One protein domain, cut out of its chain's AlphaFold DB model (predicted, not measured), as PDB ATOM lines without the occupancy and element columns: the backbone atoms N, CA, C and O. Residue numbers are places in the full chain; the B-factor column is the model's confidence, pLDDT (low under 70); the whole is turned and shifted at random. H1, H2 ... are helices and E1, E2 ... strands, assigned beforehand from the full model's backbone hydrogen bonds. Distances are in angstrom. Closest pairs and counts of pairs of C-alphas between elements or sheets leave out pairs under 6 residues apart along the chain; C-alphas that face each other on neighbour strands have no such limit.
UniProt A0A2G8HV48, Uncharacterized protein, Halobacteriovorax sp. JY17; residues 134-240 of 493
ATOM      1  N   VAL A 134      20.108  69.521  95.103       95.50
ATOM      2  CA  VAL A 134      19.442  68.287  94.644       95.50
ATOM      3  C   VAL A 134      20.258  67.595  93.550       95.50
ATOM      4  O   VAL A 134      20.236  66.375  93.428       95.50
ATOM      5  N   SER A 135      21.002  68.363  92.753       95.75
ATOM      6  CA  SER A 135      21.974  67.868  91.778       95.75
ATOM      7  C   SER A 135      23.070  68.907  91.542       95.75
ATOM      8  O   SER A 135      22.928  70.056  91.947       95.75
ATOM      9  N   GLU A 136      24.121  68.555  90.798       94.44
ATOM     10  CA  GLU A 136      25.218  69.475  90.437       94.44
ATOM     11  C   GLU A 136      24.755  70.795  89.789       94.44
ATOM     12  O   GLU A 136      25.466  71.794  89.824       94.44
ATOM     13  N   THR A 137      23.559  70.816  89.189       94.50
ATOM     14  CA  THR A 137      23.005  71.986  88.482       94.50
ATOM     15  C   THR A 137      21.629  72.417  88.991       94.50
ATOM     16  O   THR A 137      20.950  73.227  88.351       94.50
ATOM     17  N   SER A 138      21.167  71.873  90.121       96.12
ATOM     18  CA  SER A 138      19.870  72.248  90.682       96.12
ATOM     19  C   SER A 138      19.818  72.116  92.195       96.12
ATOM     20  O   SER A 138      20.332  71.171  92.780       96.12
ATOM     21  N   GLY A 139      19.120  73.050  92.826       96.19
ATOM     22  CA  GLY A 139      18.730  72.943  94.221       96.19
ATOM     23  C   GLY A 139      17.317  73.453  94.445       96.19
ATOM     24  O   GLY A 139      16.637  73.936  93.524       96.19
ATOM     25  N   GLU A 140      16.879  73.297  95.681       96.88
ATOM     26  CA  GLU A 140      15.552  73.632  96.158       96.88
ATOM     27  C   GLU A 140      15.652  74.529  97.388       96.88
ATOM     28  O   GLU A 140      16.474  74.307  98.274       96.88
ATOM     29  N   CYS A 141      14.789  75.543  97.433       96.69
ATOM     30  CA  CYS A 141      14.665  76.424  98.583       96.69
ATOM     31  C   CYS A 141      13.560  75.909  99.501       96.69
ATOM     32  O   CYS A 141      12.435  75.663  99.053       96.69
ATOM     33  N   TYR A 142      13.876  75.767 100.781       93.94
ATOM     34  CA  TYR A 142      12.960  75.316 101.813       93.94
ATOM     35  C   TYR A 142      12.708  76.428 102.820       93.94
ATOM     36  O   TYR A 142      13.639  77.041 103.326       93.94
ATOM     37  N   GLN A 143      11.437  76.652 103.128       93.12
ATOM     38  CA  GLN A 143      10.997  77.392 104.298       93.12
ATOM     39  C   GLN A 143      10.951  76.422 105.479       93.12
ATOM     40  O   GLN A 143      10.295  75.378 105.380       93.12
ATOM     41  N   ILE A 144      11.667  76.760 106.549       91.81
ATOM     42  CA  ILE A 144      11.770  75.991 107.788       91.81
ATOM     43  C   ILE A 144      11.155  76.812 108.921       91.81
ATOM     44  O   ILE A 144      11.552  77.955 109.152       91.81
ATOM     45  N   ASP A 145      10.192  76.208 109.608       90.88
ATOM     46  CA  ASP A 145       9.461  76.772 110.742       90.88
ATOM     47  C   ASP A 145       9.161  75.645 111.747       90.88
ATOM     48  O   ASP A 145       8.245  74.838 111.563       90.88
ATOM     49  N   GLY A 146      10.025  75.501 112.754       86.31
ATOM     50  CA  GLY A 146      10.037  74.327 113.630       86.31
ATOM     51  C   GLY A 146      10.170  73.021 112.833       86.31
ATOM     52  O   GLY A 146      11.157  72.807 112.131       86.31
ATOM     53  N   ASN A 147       9.152  72.158 112.914       82.06
ATOM     54  CA  ASN A 147       9.083  70.889 112.173       82.06
ATOM     55  C   ASN A 147       8.494  71.032 110.757       82.06
ATOM     56  O   ASN A 147       8.449  70.062 109.996       82.06
ATOM     57  N   LEU A 148       8.000  72.216 110.390       84.50
ATOM     58  CA  LEU A 148       7.494  72.474 109.051       84.50
ATOM     59  C   LEU A 148       8.679  72.714 108.118       84.50
ATOM     60  O   LEU A 148       9.374  73.719 108.220       84.50
ATOM     61  N   LYS A 149       8.868  71.802 107.164       88.12
ATOM     62  CA  LYS A 149       9.769  71.971 106.024       88.12
ATOM     63  C   LYS A 149       8.936  71.988 104.750       88.12
ATOM     64  O   LYS A 149       8.246  71.019 104.435       88.12
ATOM     65  N   ARG A 150       8.968  73.098 104.011       87.81
ATOM     66  CA  ARG A 150       8.197  73.241 102.768       87.81
ATOM     67  C   ARG A 150       9.023  73.878 101.669       87.81
ATOM     68  O   ARG A 150       9.619  74.930 101.863       87.81
ATOM     69  N   LYS A 151       8.973  73.291 100.477       92.12
ATOM     70  CA  LYS A 151       9.557  73.877  99.270       92.12
ATOM     71  C   LYS A 151       8.872  75.205  98.906       92.12
ATOM     72  O   LYS A 151       7.643  75.264  98.813       92.12
ATOM     73  N   VAL A 152       9.658  76.253  98.680       93.56
ATOM     74  CA  VAL A 152       9.208  77.612  98.316       93.56
ATOM     75  C   VAL A 152       9.920  78.121  97.055       93.56
ATOM     76  O   VAL A 152      10.713  77.394  96.455       93.56
ATOM     77  N   SER A 153       9.607  79.349  96.611       94.75
ATOM     78  CA  SER A 153      10.322  79.978  95.486       94.75
ATOM     79  C   SER A 153      11.812  80.098  95.796       94.75
ATOM     80  O   SER A 153      12.171  80.402  96.938       94.75
ATOM     81  N   LYS A 154      12.655  79.900  94.775       96.06
ATOM     82  CA  LYS A 154      14.117  80.003  94.873       96.06
ATOM     83  C   LYS A 154      14.573  81.387  95.320       96.06
ATOM     84  O   LYS A 154      15.525  81.468  96.087       96.06
ATOM     85  N   ASP A 155      13.822  82.426  94.958       96.12
ATOM     86  CA  ASP A 155      14.098  83.820  95.322       96.12
ATOM     87  C   ASP A 155      14.256  84.035  96.835       96.12
ATOM     88  O   ASP A 155      15.029  84.887  97.256       96.12
ATOM     89  N   ASN A 156      13.571  83.244  97.676       96.00
ATOM     90  CA  ASN A 156      13.682  83.375  99.137       96.00
ATOM     91  C   ASN A 156      15.023  82.868  99.694       96.00
ATOM     92  O   ASN A 156      15.380  83.203 100.819       96.00
ATOM     93  N   CYS A 157      15.743  82.053  98.920       97.06
ATOM     94  CA  CYS A 157      17.088  81.581  99.239       97.06
ATOM     95  C   CYS A 157      18.160  82.277  98.385       97.06
ATOM     96  O   CYS A 157      19.327  81.906  98.474       97.06
ATOM     97  N   ALA A 158      17.789  83.240  97.533       96.44
ATOM     98  CA  ALA A 158      18.742  83.906  96.660       96.44
ATOM     99  C   ALA A 158      19.700  84.791  97.483       96.44
ATOM    100  O   ALA A 158      19.246  85.636  98.265       96.44
ATOM    101  N   PRO A 159      21.026  84.636  97.328       96.19
ATOM    102  CA  PRO A 159      21.990  85.464  98.033       96.19
ATOM    103  C   PRO A 159      22.013  86.879  97.444       96.19
ATOM    104  O   PRO A 159      21.638  87.118  96.298       96.19
ATOM    105  N   LYS A 160      22.522  87.846  98.219       96.12
ATOM    106  CA  LYS A 160      22.625  89.251  97.774       96.12
ATOM    107  C   LYS A 160      23.564  89.443  96.577       96.12
ATOM    108  O   LYS A 160      23.419  90.417  95.844       96.12
ATOM    109  N   LYS A 161      24.562  88.568  96.421       97.25
ATOM    110  CA  LYS A 161      25.548  88.606  95.338       97.25
ATOM    111  C   LYS A 161      25.578  87.249  94.646       97.25
ATOM    112  O   LYS A 161      25.853  86.238  95.290       97.25
ATOM    113  N   VAL A 162      25.303  87.261  93.346       98.12
ATOM    114  CA  VAL A 162      25.407  86.091  92.472       98.12
ATOM    115  C   VAL A 162      26.399  86.366  91.349       98.12
ATOM    116  O   VAL A 162      26.488  87.489  90.850       98.12
ATOM    117  N   SER A 163      27.129  85.336  90.936       97.75
ATOM    118  CA  SER A 163      27.935  85.332  89.716       97.75
ATOM    119  C   SER A 163      27.228  84.518  88.633       97.75
ATOM    120  O   SER A 163      26.545  83.534  88.919       97.75
ATOM    121  N   HIS A 164      27.372  84.941  87.378       98.06
ATOM    122  CA  HIS A 164      26.760  84.273  86.232       98.06
ATOM    123  C   HIS A 164      27.776  83.368  85.543       98.06
ATOM    124  O   HIS A 164      28.836  83.826  85.123       98.06
ATOM    125  N   HIS A 165      27.444  82.085  85.419       97.94
ATOM    126  CA  HIS A 165      28.316  81.073  84.835       97.94
ATOM    127  C   HIS A 165      27.623  80.364  83.673       97.94
ATOM    128  O   HIS A 165      26.521  79.823  83.814       97.94
ATOM    129  N   TRP A 166      28.283  80.359  82.516       98.12
ATOM    130  CA  TRP A 166      27.856  79.582  81.361       98.12
ATOM    131  C   TRP A 166      28.345  78.143  81.488       98.12
ATOM    132  O   TRP A 166      29.535  77.894  81.663       98.12
ATOM    133  N   VAL A 167      27.425  77.191  81.362       97.62
ATOM    134  CA  VAL A 167      27.747  75.763  81.317       97.62
ATOM    135  C   VAL A 167      27.383  75.244  79.924       97.62
ATOM    136  O   VAL A 167      26.183  75.142  79.612       97.62
ATOM    137  N   PRO A 168      28.373  74.952  79.055       97.50
ATOM    138  CA  PRO A 168      28.113  74.449  77.714       97.50
ATOM    139  C   PRO A 168      27.545  73.025  77.766       97.50
ATOM    140  O   PRO A 168      27.729  72.274  78.724       97.50
ATOM    141  N   ARG A 169      26.822  72.635  76.716       96.56
ATOM    142  CA  ARG A 169      26.419  71.236  76.516       96.56
ATOM    143  C   ARG A 169      27.633  70.398  76.120       96.56
ATOM    144  O   ARG A 169      28.598  70.929  75.594       96.56
ATOM    145  N   ALA A 170      27.524  69.075  76.237       96.25
ATOM    146  CA  ALA A 170      28.568  68.142  75.795       96.25
ATOM    147  C   ALA A 170      28.955  68.281  74.304       96.25
ATOM    148  O   ALA A 170      30.040  67.882  73.908       96.25
ATOM    149  N   SER A 171      28.075  68.846  73.468       95.00
ATOM    150  CA  SER A 171      28.366  69.152  72.064       95.00
ATOM    151  C   SER A 171      29.129  70.464  71.854       95.00
ATOM    152  O   SER A 171      29.275  70.872  70.708       95.00
ATOM    153  N   ASP A 172      29.475  71.189  72.919       96.25
ATOM    154  CA  ASP A 172      29.940  72.585  72.957       96.25
ATOM    155  C   ASP A 172      28.939  73.631  72.419       96.25
ATOM    156  O   ASP A 172      28.995  74.797  72.792       96.25
ATOM    157  N   TRP A 173      27.976  73.232  71.581       96.62
ATOM    158  CA  TRP A 173      26.940  74.108  71.027       96.62
ATOM    159  C   TRP A 173      25.689  74.193  71.903       96.62
ATOM    160  O   TRP A 173      24.946  73.220  72.080       96.62
ATOM    161  N   GLY A 174      25.381  75.403  72.360       96.38
ATOM    162  CA  GLY A 174      24.329  75.667  73.330       96.38
ATOM    163  C   GLY A 174      24.793  75.415  74.762       96.38
ATOM    164  O   GLY A 174      25.763  74.710  75.019       96.38
ATOM    165  N   GLY A 175      24.037  75.937  75.718       96.94
ATOM    166  CA  GLY A 175      24.346  75.802  77.136       96.94
ATOM    167  C   GLY A 175      23.214  76.326  78.000       96.94
ATOM    168  O   GLY A 175      22.099  76.559  77.514       96.94
ATOM    169  N   LYS A 176      23.498  76.458  79.289       97.94
ATOM    170  CA  LYS A 176      22.629  77.126  80.256       97.94
ATOM    171  C   LYS A 176      23.447  78.167  81.007       97.94
ATOM    172  O   LYS A 176      24.613  77.932  81.308       97.94
ATOM    173  N   CYS A 177      22.814  79.295  81.300       98.38
ATOM    174  CA  CYS A 177      23.366  80.296  82.197       98.38
ATOM    175  C   CYS A 177      22.849  80.026  83.608       98.38
ATOM    176  O   CYS A 177      21.641  79.847  83.790       98.38
ATOM    177  N   PHE A 178      23.747  79.991  84.585       98.19
ATOM    178  CA  PHE A 178      23.404  79.810  85.990       98.19
ATOM    179  C   PHE A 178      23.823  81.026  86.809       98.19
ATOM    180  O   PHE A 178      24.953  81.489  86.679       98.19
ATOM    181  N   ALA A 179      22.923  81.517  87.658       98.00
ATOM    182  CA  ALA A 179      23.266  82.392  88.770       98.00
ATOM    183  C   ALA A 179      23.686  81.515  89.953       98.00
ATOM    184  O   ALA A 179      22.939  80.621  90.361       98.00
ATOM    185  N   ILE A 180      24.890  81.749  90.461       98.19
ATOM    186  CA  ILE A 180      25.535  80.955  91.509       98.19
ATOM    187  C   ILE A 180      25.918  81.885  92.662       98.19
ATOM    188  O   ILE A 180      26.296  83.030  92.416       98.19
ATOM    189  N   ASP A 181      25.815  81.417  93.910       97.88
ATOM    190  CA  ASP A 181      26.301  82.176  95.071       97.88
ATOM    191  C   ASP A 181      27.786  82.529  94.892       97.88
ATOM    192  O   ASP A 181      28.628  81.645  94.727       97.88
ATOM    193  N   SER A 182      28.118  83.824  94.924       97.12
ATOM    194  CA  SER A 182      29.495  84.278  94.694       97.12
ATOM    195  C   SER A 182      30.484  83.867  95.794       97.12
ATOM    196  O   SER A 182      31.687  83.930  95.563       97.12
ATOM    197  N   LEU A 183      30.002  83.495  96.984       96.69
ATOM    198  CA  LEU A 183      30.819  83.087  98.131       96.69
ATOM    199  C   LEU A 183      30.808  81.570  98.328       96.69
ATOM    200  O   LEU A 183      31.855  80.979  98.579       96.69
ATOM    201  N   GLN A 184      29.637  80.939  98.230       97.06
ATOM    202  CA  GLN A 184      29.450  79.515  98.544       97.06
ATOM    203  C   GLN A 184      29.378  78.609  97.306       97.06
ATOM    204  O   GLN A 184      29.278  77.385  97.431       97.06
ATOM    205  N   GLY A 185      29.409  79.178  96.100       96.50
ATOM    206  CA  GLY A 185      29.261  78.417  94.867       96.50
ATOM    207  C   GLY A 185      27.883  77.740  94.751       96.50
ATOM    208  O   GLY A 185      26.908  78.174  95.375       96.50
ATOM    209  N   PRO A 186      27.769  76.648  93.968       96.25
ATOM    210  CA  PRO A 186      26.497  75.946  93.769       96.25
ATOM    211  C   PRO A 186      25.876  75.394  95.058       96.25
ATOM    212  O   PRO A 186      24.657  75.231  95.129       96.25
ATOM    213  N   ALA A 187      26.708  75.115  96.070       96.06
ATOM    214  CA  ALA A 187      26.275  74.593  97.362       96.06
ATOM    215  C   ALA A 187      25.428  75.602  98.153       96.06
ATOM    216  O   ALA A 187      24.525  75.178  98.871       96.06
ATOM    217  N   GLY A 188      25.679  76.908  97.996       96.19
ATOM    218  CA  GLY A 188      24.870  77.959  98.622       96.19
ATOM    219  C   GLY A 188      23.651  78.358  97.797       96.19
ATOM    220  O   GLY A 188      22.569  78.553  98.344       96.19
ATOM    221  N   TYR A 189      23.802  78.447  96.472       97.75
ATOM    222  CA  TYR A 189      22.706  78.776  95.560       97.75
ATOM    223  C   TYR A 189      23.049  78.399  94.120       97.75
ATOM    224  O   TYR A 189      24.146  78.690  93.642       97.75
ATOM    225  N   ILE A 190      22.089  77.813  93.397       97.81
ATOM    226  CA  ILE A 190      22.184  77.634  91.944       97.81
ATOM    227  C   ILE A 190      20.817  77.700  91.258       97.81
ATOM    228  O   ILE A 190      19.888  76.916  91.510       97.81
ATOM    229  N   GLU A 191      20.698  78.619  90.307       97.56
ATOM    230  CA  GLU A 191      19.490  78.788  89.515       97.56
ATOM    231  C   GLU A 191      19.800  79.021  88.042       97.56
ATOM    232  O   GLU A 191      20.683  79.793  87.689       97.56
ATOM    233  N   SER A 192      19.046  78.357  87.161       97.50
ATOM    234  CA  SER A 192      19.109  78.635  85.729       97.50
ATOM    235  C   SER A 192      18.437  79.976  85.452       97.50
ATOM    236  O   SER A 192      17.236  80.114  85.675       97.50
ATOM    237  N   VAL A 193      19.188  80.922  84.903       97.56
ATOM    238  CA  VAL A 193      18.707  82.264  84.555       97.56
ATOM    239  C   VAL A 193      18.713  82.480  83.041       97.56
ATOM    240  O   VAL A 193      19.051  81.578  82.266       97.56
ATOM    241  N   SER A 194      18.298  83.673  82.608       97.44
ATOM    242  CA  SER A 194      18.305  84.047  81.195       97.44
ATOM    243  C   SER A 194      19.714  83.962  80.615       97.44
ATOM    244  O   SER A 194      20.688  84.371  81.248       97.44
ATOM    245  N   VAL A 195      19.827  83.443  79.394       97.38
ATOM    246  CA  VAL A 195      21.115  83.259  78.705       97.38
ATOM    247  C   VAL A 195      21.857  84.580  78.485       97.38
ATOM    248  O   VAL A 195      23.079  84.598  78.446       97.38
ATOM    249  N   GLU A 196      21.122  85.685  78.417       97.38
ATOM    250  CA  GLU A 196      21.621  87.051  78.284       97.38
ATOM    251  C   GLU A 196      22.493  87.479  79.472       97.38
ATOM    252  O   GLU A 196      23.433  88.239  79.268       97.38
ATOM    253  N   ASN A 197      22.260  86.952  80.681       97.88
ATOM    254  CA  ASN A 197      23.078  87.279  81.858       97.88
ATOM    255  C   ASN A 197      24.500  86.700  81.776       97.88
ATOM    256  O   ASN A 197      25.393  87.165  82.476       97.88
ATOM    257  N   CYS A 198      24.707  85.686  80.931       98.25
ATOM    258  CA  CYS A 198      26.016  85.102  80.642       98.25
ATOM    259  C   CYS A 198      26.567  85.555  79.282       98.25
ATOM    260  O   CYS A 198      27.540  84.976  78.801       98.25
ATOM    261  N   LYS A 199      25.933  86.530  78.614       98.06
ATOM    262  CA  LYS A 199      26.395  86.999  77.308       98.06
ATOM    263  C   LYS A 199      27.685  87.822  77.486       98.06
ATOM    264  O   LYS A 199      27.655  88.813  78.216       98.06
ATOM    265  N   PRO A 200      28.796  87.462  76.817       97.69
ATOM    266  CA  PRO A 200      30.020  88.257  76.850       97.69
ATOM    267  C   PRO A 200      29.837  89.585  76.098       97.69
ATOM    268  O   PRO A 200      28.915  89.738  75.293       97.69
ATOM    269  N   SER A 201      30.729  90.549  76.339       97.31
ATOM    270  CA  SER A 201      30.696  91.861  75.673       97.31
ATOM    271  C   SER A 201      30.887  91.764  74.157       97.31
ATOM    272  O   SER A 201      30.309  92.555  73.414       97.31
ATOM    273  N   GLU A 202      31.658  90.776  73.701       98.06
ATOM    274  CA  GLU A 202      31.980  90.553  72.295       98.06
ATOM    275  C   GLU A 202      31.460  89.191  71.830       98.06
ATOM    276  O   GLU A 202      31.802  88.140  72.377       98.06
ATOM    277  N   THR A 203      30.626  89.207  70.790       98.19
ATOM    278  CA  THR A 203      30.033  88.000  70.205       98.19
ATOM    279  C   THR A 203      30.072  88.043  68.684       98.19
ATOM    280  O   THR A 203      29.890  89.111  68.101       98.19
ATOM    281  N   SER A 204      30.207  86.887  68.034       97.38
ATOM    282  CA  SER A 204      30.065  86.730  66.579       97.38
ATOM    283  C   SER A 204      28.937  85.759  66.221       97.38
ATOM    284  O   SER A 204      28.456  85.005  67.067       97.38
ATOM    285  N   TYR A 205      28.486  85.767  64.964       97.06
ATOM    286  CA  TYR A 205      27.483  84.821  64.471       97.06
ATOM    287  C   TYR A 205      28.145  83.705  63.668       97.06
ATOM    288  O   TYR A 205      28.807  83.955  62.667       97.06
ATOM    289  N   THR A 206      27.937  82.457  64.082       96.69
ATOM    290  CA  THR A 206      28.502  81.275  63.427       96.69
ATOM    291  C   THR A 206      27.412  80.282  63.045       96.69
ATOM    292  O   THR A 206      26.556  79.911  63.854       96.69
ATOM    293  N   LEU A 207      27.460  79.810  61.796       96.44
ATOM    294  CA  LEU A 207      26.602  78.731  61.320       96.44
ATOM    295  C   LEU A 207      27.229  77.372  61.656       96.44
ATOM    296  O   LEU A 207      28.254  76.987  61.091       96.44
ATOM    297  N   HIS A 208      26.583  76.623  62.547       95.88
ATOM    298  CA  HIS A 208      26.976  75.260  62.884       95.88
ATOM    299  C   HIS A 208      26.166  74.251  62.061       95.88
ATOM    300  O   HIS A 208      24.936  74.213  62.152       95.88
ATOM    301  N   MET A 209      26.854  73.436  61.261       94.69
ATOM    302  CA  MET A 209      26.280  72.369  60.438       94.69
ATOM    303  C   MET A 209      26.845  71.023  60.890       94.69
ATOM    304  O   MET A 209      28.017  70.950  61.252       94.69
ATOM    305  N   LYS A 210      26.028  69.964  60.855       92.69
ATOM    306  CA  LYS A 210      26.498  68.599  61.148       92.69
ATOM    307  C   LYS A 210      27.391  68.056  60.033       92.69
ATOM    308  O   LYS A 210      28.394  67.413  60.321       92.69
ATOM    309  N   ARG A 211      27.013  68.317  58.780       92.62
ATOM    310  CA  ARG A 211      27.791  68.038  57.569       92.62
ATOM    311  C   ARG A 211      27.735  69.247  56.647       92.62
ATOM    312  O   ARG A 211      26.783  70.029  56.701       92.62
ATOM    313  N   GLU A 212      28.761  69.418  55.830       89.69
ATOM    314  CA  GLU A 212      28.804  70.498  54.851       89.69
ATOM    315  C   GLU A 212      27.645  70.383  53.848       89.69
ATOM    316  O   GLU A 212      27.237  69.285  53.473       89.69
ATOM    317  N   GLY A 213      27.046  71.521  53.484       88.25
ATOM    318  CA  GLY A 213      25.872  71.577  52.612       88.25
ATOM    319  C   GLY A 213      24.528  71.312  53.302       88.25
ATOM    320  O   GLY A 213      23.496  71.709  52.761       88.25
ATOM    321  N   GLU A 214      24.492  70.728  54.503       92.19
ATOM    322  CA  GLU A 214      23.241  70.480  55.234       92.19
ATOM    323  C   GLU A 214      22.666  71.743  55.906       92.19
ATOM    324  O   GLU A 214      23.279  72.815  55.998       92.19
ATOM    325  N   GLN A 215      21.447  71.610  56.432       92.56
ATOM    326  CA  GLN A 215      20.815  72.661  57.215       92.56
ATOM    327  C   GLN A 215      21.529  72.838  58.565       92.56
ATOM    328  O   GLN A 215      21.402  72.018  59.472       92.56
ATOM    329  N   GLY A 216      22.221  73.967  58.722       93.69
ATOM    330  CA  GLY A 216      22.791  74.391  60.004       93.69
ATOM    331  C   GLY A 216      21.863  75.208  60.907       93.69
ATOM    332  O   GLY A 216      20.834  75.754  60.484       93.69
ATOM    333  N   TYR A 217      22.289  75.362  62.157       95.94
ATOM    334  CA  TYR A 217      21.731  76.316  63.111       95.94
ATOM    335  C   TYR A 217      22.673  77.507  63.274       95.94
ATOM    336  O   TYR A 217      23.889  77.342  63.330       95.94
ATOM    337  N   CYS A 218      22.101  78.708  63.342       96.88
ATOM    338  CA  CYS A 218      22.860  79.924  63.598       96.88
ATOM    339  C   CYS A 218      23.013  80.133  65.103       96.88
ATOM    340  O   CYS A 218      22.020  80.065  65.839       96.88
ATOM    341  N   TYR A 219      24.238  80.394  65.543       97.62
ATOM    342  CA  TYR A 219      24.567  80.680  66.931       97.62
ATOM    343  C   TYR A 219      25.279  82.019  67.041       97.62
ATOM    344  O   TYR A 219      26.153  82.327  66.241       97.62
ATOM    345  N   GLU A 220      24.911  82.788  68.053       97.88
ATOM    346  CA  GLU A 220      25.730  83.862  68.601       97.88
ATOM    347  C   GLU A 220      26.727  83.221  69.570       97.88
ATOM    348  O   GLU A 220      26.303  82.528  70.499       97.88
ATOM    349  N   VAL A 221      28.023  83.387  69.325       98.06
ATOM    350  CA  VAL A 221      29.108  82.734  70.070       98.06
ATOM    351  C   VAL A 221      30.046  83.767  70.684       98.06
ATOM    352  O   VAL A 221      30.198  84.852  70.126       98.06
ATOM    353  N   ASP A 222      30.659  83.434  71.821       98.25
ATOM    354  CA  ASP A 222      31.742  84.234  72.412       98.25
ATOM    355  C   ASP A 222      32.862  84.419  71.380       98.25
ATOM    356  O   ASP A 222      33.349  83.434  70.816       98.25
ATOM    357  N   LEU A 223      33.262  85.666  71.119       97.50
ATOM    358  CA  LEU A 223      34.316  85.948  70.146       97.50
ATOM    359  C   LEU A 223      35.679  85.393  70.595       97.50
ATOM    360  O   LEU A 223      36.449  84.922  69.761       97.50
ATOM    361  N   LYS A 224      35.963  85.412  71.901       97.75
ATOM    362  CA  LYS A 224      37.247  85.008  72.487       97.75
ATOM    363  C   LYS A 224      37.296  83.515  72.796       97.75
ATOM    364  O   LYS A 224      38.276  82.849  72.476       97.75
ATOM    365  N   ASN A 225      36.249  82.988  73.429       97.75
ATOM    366  CA  ASN A 225      36.233  81.609  73.939       97.75
ATOM    367  C   ASN A 225      35.428  80.637  73.056       97.75
ATOM    368  O   ASN A 225      35.278  79.456  73.392       97.75
ATOM    369  N   GLY A 226      34.872  81.119  71.942       97.31
ATOM    370  CA  GLY A 226      34.056  80.322  71.031       97.31
ATOM    371  C   GLY A 226      32.782  79.762  71.688       97.31
ATOM    372  O   GLY A 226      32.283  80.295  72.681       97.31
ATOM    373  N   PRO A 227      32.226  78.650  71.169       97.25
ATOM    374  CA  PRO A 227      30.941  78.131  71.638       97.25
ATOM    375  C   PRO A 227      30.970  77.594  73.082       97.25
ATOM    376  O   PRO A 227      29.919  77.551  73.730       97.25
ATOM    377  N   LYS A 228      32.166  77.246  73.591       97.38
ATOM    378  CA  LYS A 228      32.396  76.789  74.970       97.38
ATOM    379  C   LYS A 228      32.204  77.899  76.000       97.38
ATOM    380  O   LYS A 228      31.673  77.620  77.069       97.38
ATOM    381  N   GLY A 229      32.612  79.133  75.685       97.50
ATOM    382  CA  GLY A 229      32.437  80.279  76.585       97.50
ATOM    383  C   GLY A 229      31.014  80.827  76.589       97.50
ATOM    384  O   GLY A 229      30.476  81.135  77.645       97.50
ATOM    385  N   TYR A 230      30.384  80.892  75.416       98.25
ATOM    386  CA  TYR A 230      28.971  81.229  75.263       98.25
ATOM    387  C   TYR A 230      28.497  80.787  73.880       98.25
ATOM    388  O   TYR A 230      29.178  81.001  72.876       98.25
ATOM    389  N   SER A 231      27.308  80.189  73.804       98.00
ATOM    390  CA  SER A 231      26.656  79.911  72.525       98.00
ATOM    391  C   SER A 231      25.135  79.913  72.646       98.00
ATOM    392  O   SER A 231      24.515  79.017  73.222       98.00
ATOM    393  N   ARG A 232      24.487  80.904  72.033       97.88
ATOM    394  CA  ARG A 232      23.026  81.023  72.005       97.88
ATOM    395  C   ARG A 232      22.512  80.843  70.592       97.88
ATOM    396  O   ARG A 232      22.959  81.507  69.664       97.88
ATOM    397  N   ARG A 233      21.532  79.958  70.413       97.62
ATOM    398  CA  ARG A 233      20.869  79.798  69.117       97.62
ATOM    399  C   ARG A 233      20.058  81.054  68.802       97.62
ATOM    400  O   ARG A 233      19.205  81.443  69.595       97.62
ATOM    401  N   VAL A 234      20.280  81.633  67.628       97.00
ATOM    402  CA  VAL A 234      19.598  82.845  67.155       97.00
ATOM    403  C   VAL A 234      18.849  82.586  65.846       97.00
ATOM    404  O   VAL A 234      18.850  81.469  65.311       97.00
ATOM    405  N   SER A 235      18.166  83.615  65.332       96.06
ATOM    406  CA  SER A 235      17.532  83.542  64.015       96.06
ATOM    407  C   SER A 235      18.564  83.199  62.946       96.06
ATOM    408  O   SER A 235      19.663  83.751  62.917       96.06
ATOM    409  N   ARG A 236      18.180  82.311  62.022       92.19
ATOM    410  CA  ARG A 236      19.045  81.864  60.927       92.19
ATOM    411  C   ARG A 236      19.551  83.045  60.095       92.19
ATOM    412  O   ARG A 236      20.699  83.005  59.684       92.19
ATOM    413  N   SER A 237      18.739  84.090  59.917       93.12
ATOM    414  CA  SER A 237      19.093  85.318  59.191       93.12
ATOM    415  C   SER A 237      20.379  85.985  59.679       93.12
ATOM    416  O   SER A 237      21.080  86.557  58.859       93.12
ATOM    417  N   ASN A 238      20.719  85.873  60.967       95.62
ATOM    418  CA  ASN A 238      21.879  86.557  61.544       95.62
ATOM    419  C   ASN A 238      23.221  85.962  61.087       95.62
ATOM    420  O   ASN A 238      24.248  86.602  61.253       95.62
ATOM    421  N   CYS A 239      23.221  84.747  60.527       95.62
ATOM    422  CA  CYS A 239      24.434  84.086  60.037       95.62
ATOM    423  C   CYS A 239      24.645  84.219  58.526       95.62
ATOM    424  O   CYS A 239      25.621  83.668  58.022       95.62
ATOM    425  N   PHE A 240      23.738  84.857  57.784       93.50
ATOM    426  CA  PHE A 240      23.862  84.999  56.331       93.50
ATOM    427  C   PHE A 240      24.029  86.462  55.963       93.50
ATOM    428  O   PHE A 240      23.401  87.330  56.569       93.50
TER     429      PHE A 240
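AT A GLANCE: This is residues 134 to 240 of the 493 residues of an uncharacterized protein of Halobacteriovorax sp. JY17 (UniProt A0A2G8HV48). This is a loose rod of three small antiparallel sheets set one after another in chain order: the two-stranded hairpin E1 and E2 at one end, the sheet E3 E4 E5 in the middle, and the sheet E6 E7 E8 at the other end. Short helices sit along them: H1 packs on E1, H2 on E3 and E4, and H3 and H4 on opposite faces of the end sheet E6 E7 E8. The 107 printed residues hold eight named strands and four named helices, in the order E1 E2 H1 E3 E4 E5 H2 E6 E7 H3 E8 H4; the class is mixed, helices and strands. The radius of gyration of the C-alphas is 17.6 A, and they span 63 by 25 by 21 A.

IN THESE COORDINATES: E1, residues 138 to 145, begins at C-alpha 138, (19.870, 72.248, 90.682), and measures 23.0 A from first to last C-alpha. E2, residues 148 to 152, follows, then H1, residues 154 to 157. E3, residues 162 to 168, measures 19.0 A, and E4, residues 175 to 181, measures 19.1 A. E5, residues 185 to 193, is the longest strand by residues and bends by 119 degrees at residue 188; its first and last C-alphas are 15.2 A apart. H2 holds residues 195 to 198, with C-alpha 195 at (21.115, 83.259, 78.705). E6, residues 203 to 208, measures 15.0 A, and E7, residues 217 to 222, 15.8 A. H3, residues 226 to 229, runs directly on in sequence to E8, residues 230 to 233. H4, residues 236 to 239, ends at C-alpha 239, (24.434, 84.086, 60.037).

HOW THE PARTS SIT: E1 and E2 form an antiparallel hairpin, with N 143 and O 150 within hydrogen-bond range at 2.8 A. The closest C-alphas of E1 and H1 are those of Cys 141 and Lys 154, 5.2 A apart. The closest C-alphas of E1 and E5 are those of Ser 138 and Ile 190, 6.0 A apart, while E2 and E5 are apart. E3 E4 E5 form a meander, each strand the antiparallel neighbour of the one before, in a strongly twisted sheet with E4 as inner strand. N 165 and O 178, 2.9 A, pair E3 with E4; N 179 and O 191, 2.8 A, pair E4 with E5. H1 only grazes this sheet. H2 is on it at a height of 7.1 A and only just over E4, with 3 of its 4 C-alphas falling on that strand; the C-alphas of Cys 177 and Val 195 are the closest of E4 and H2, 5.1 A. Between the two larger sheets, the closest C-alphas of E3 and E8 are those of Trp 166 and Tyr 230, 6.4 A. In the sheet E6 E7 E8, N 206 and O 219, 2.8 A, pair E6 with E7, and N 220 and O 232, 2.8 A, pair E7 with E8. H3 and H4 are on opposite faces of this sheet, at heights of 5.9 A and 7.1 A. The four helices are too short for any O i to N i+4 pair; in each, the single O i to N i+3 pair is within hydrogen-bond range.

THE WHOLE: The two C-alphas farthest apart are those of Gly 146, between E1 and E2, and Gly 213, between E6 and E7, at 63.1 A. The printed part, residues 134 to 240, has no cut. No link is long; those from E3 to E4 and from E6 to E7 are short, and the others are tight. The mean pLDDT of the printed part is 95.8, and no printed residue is under 70.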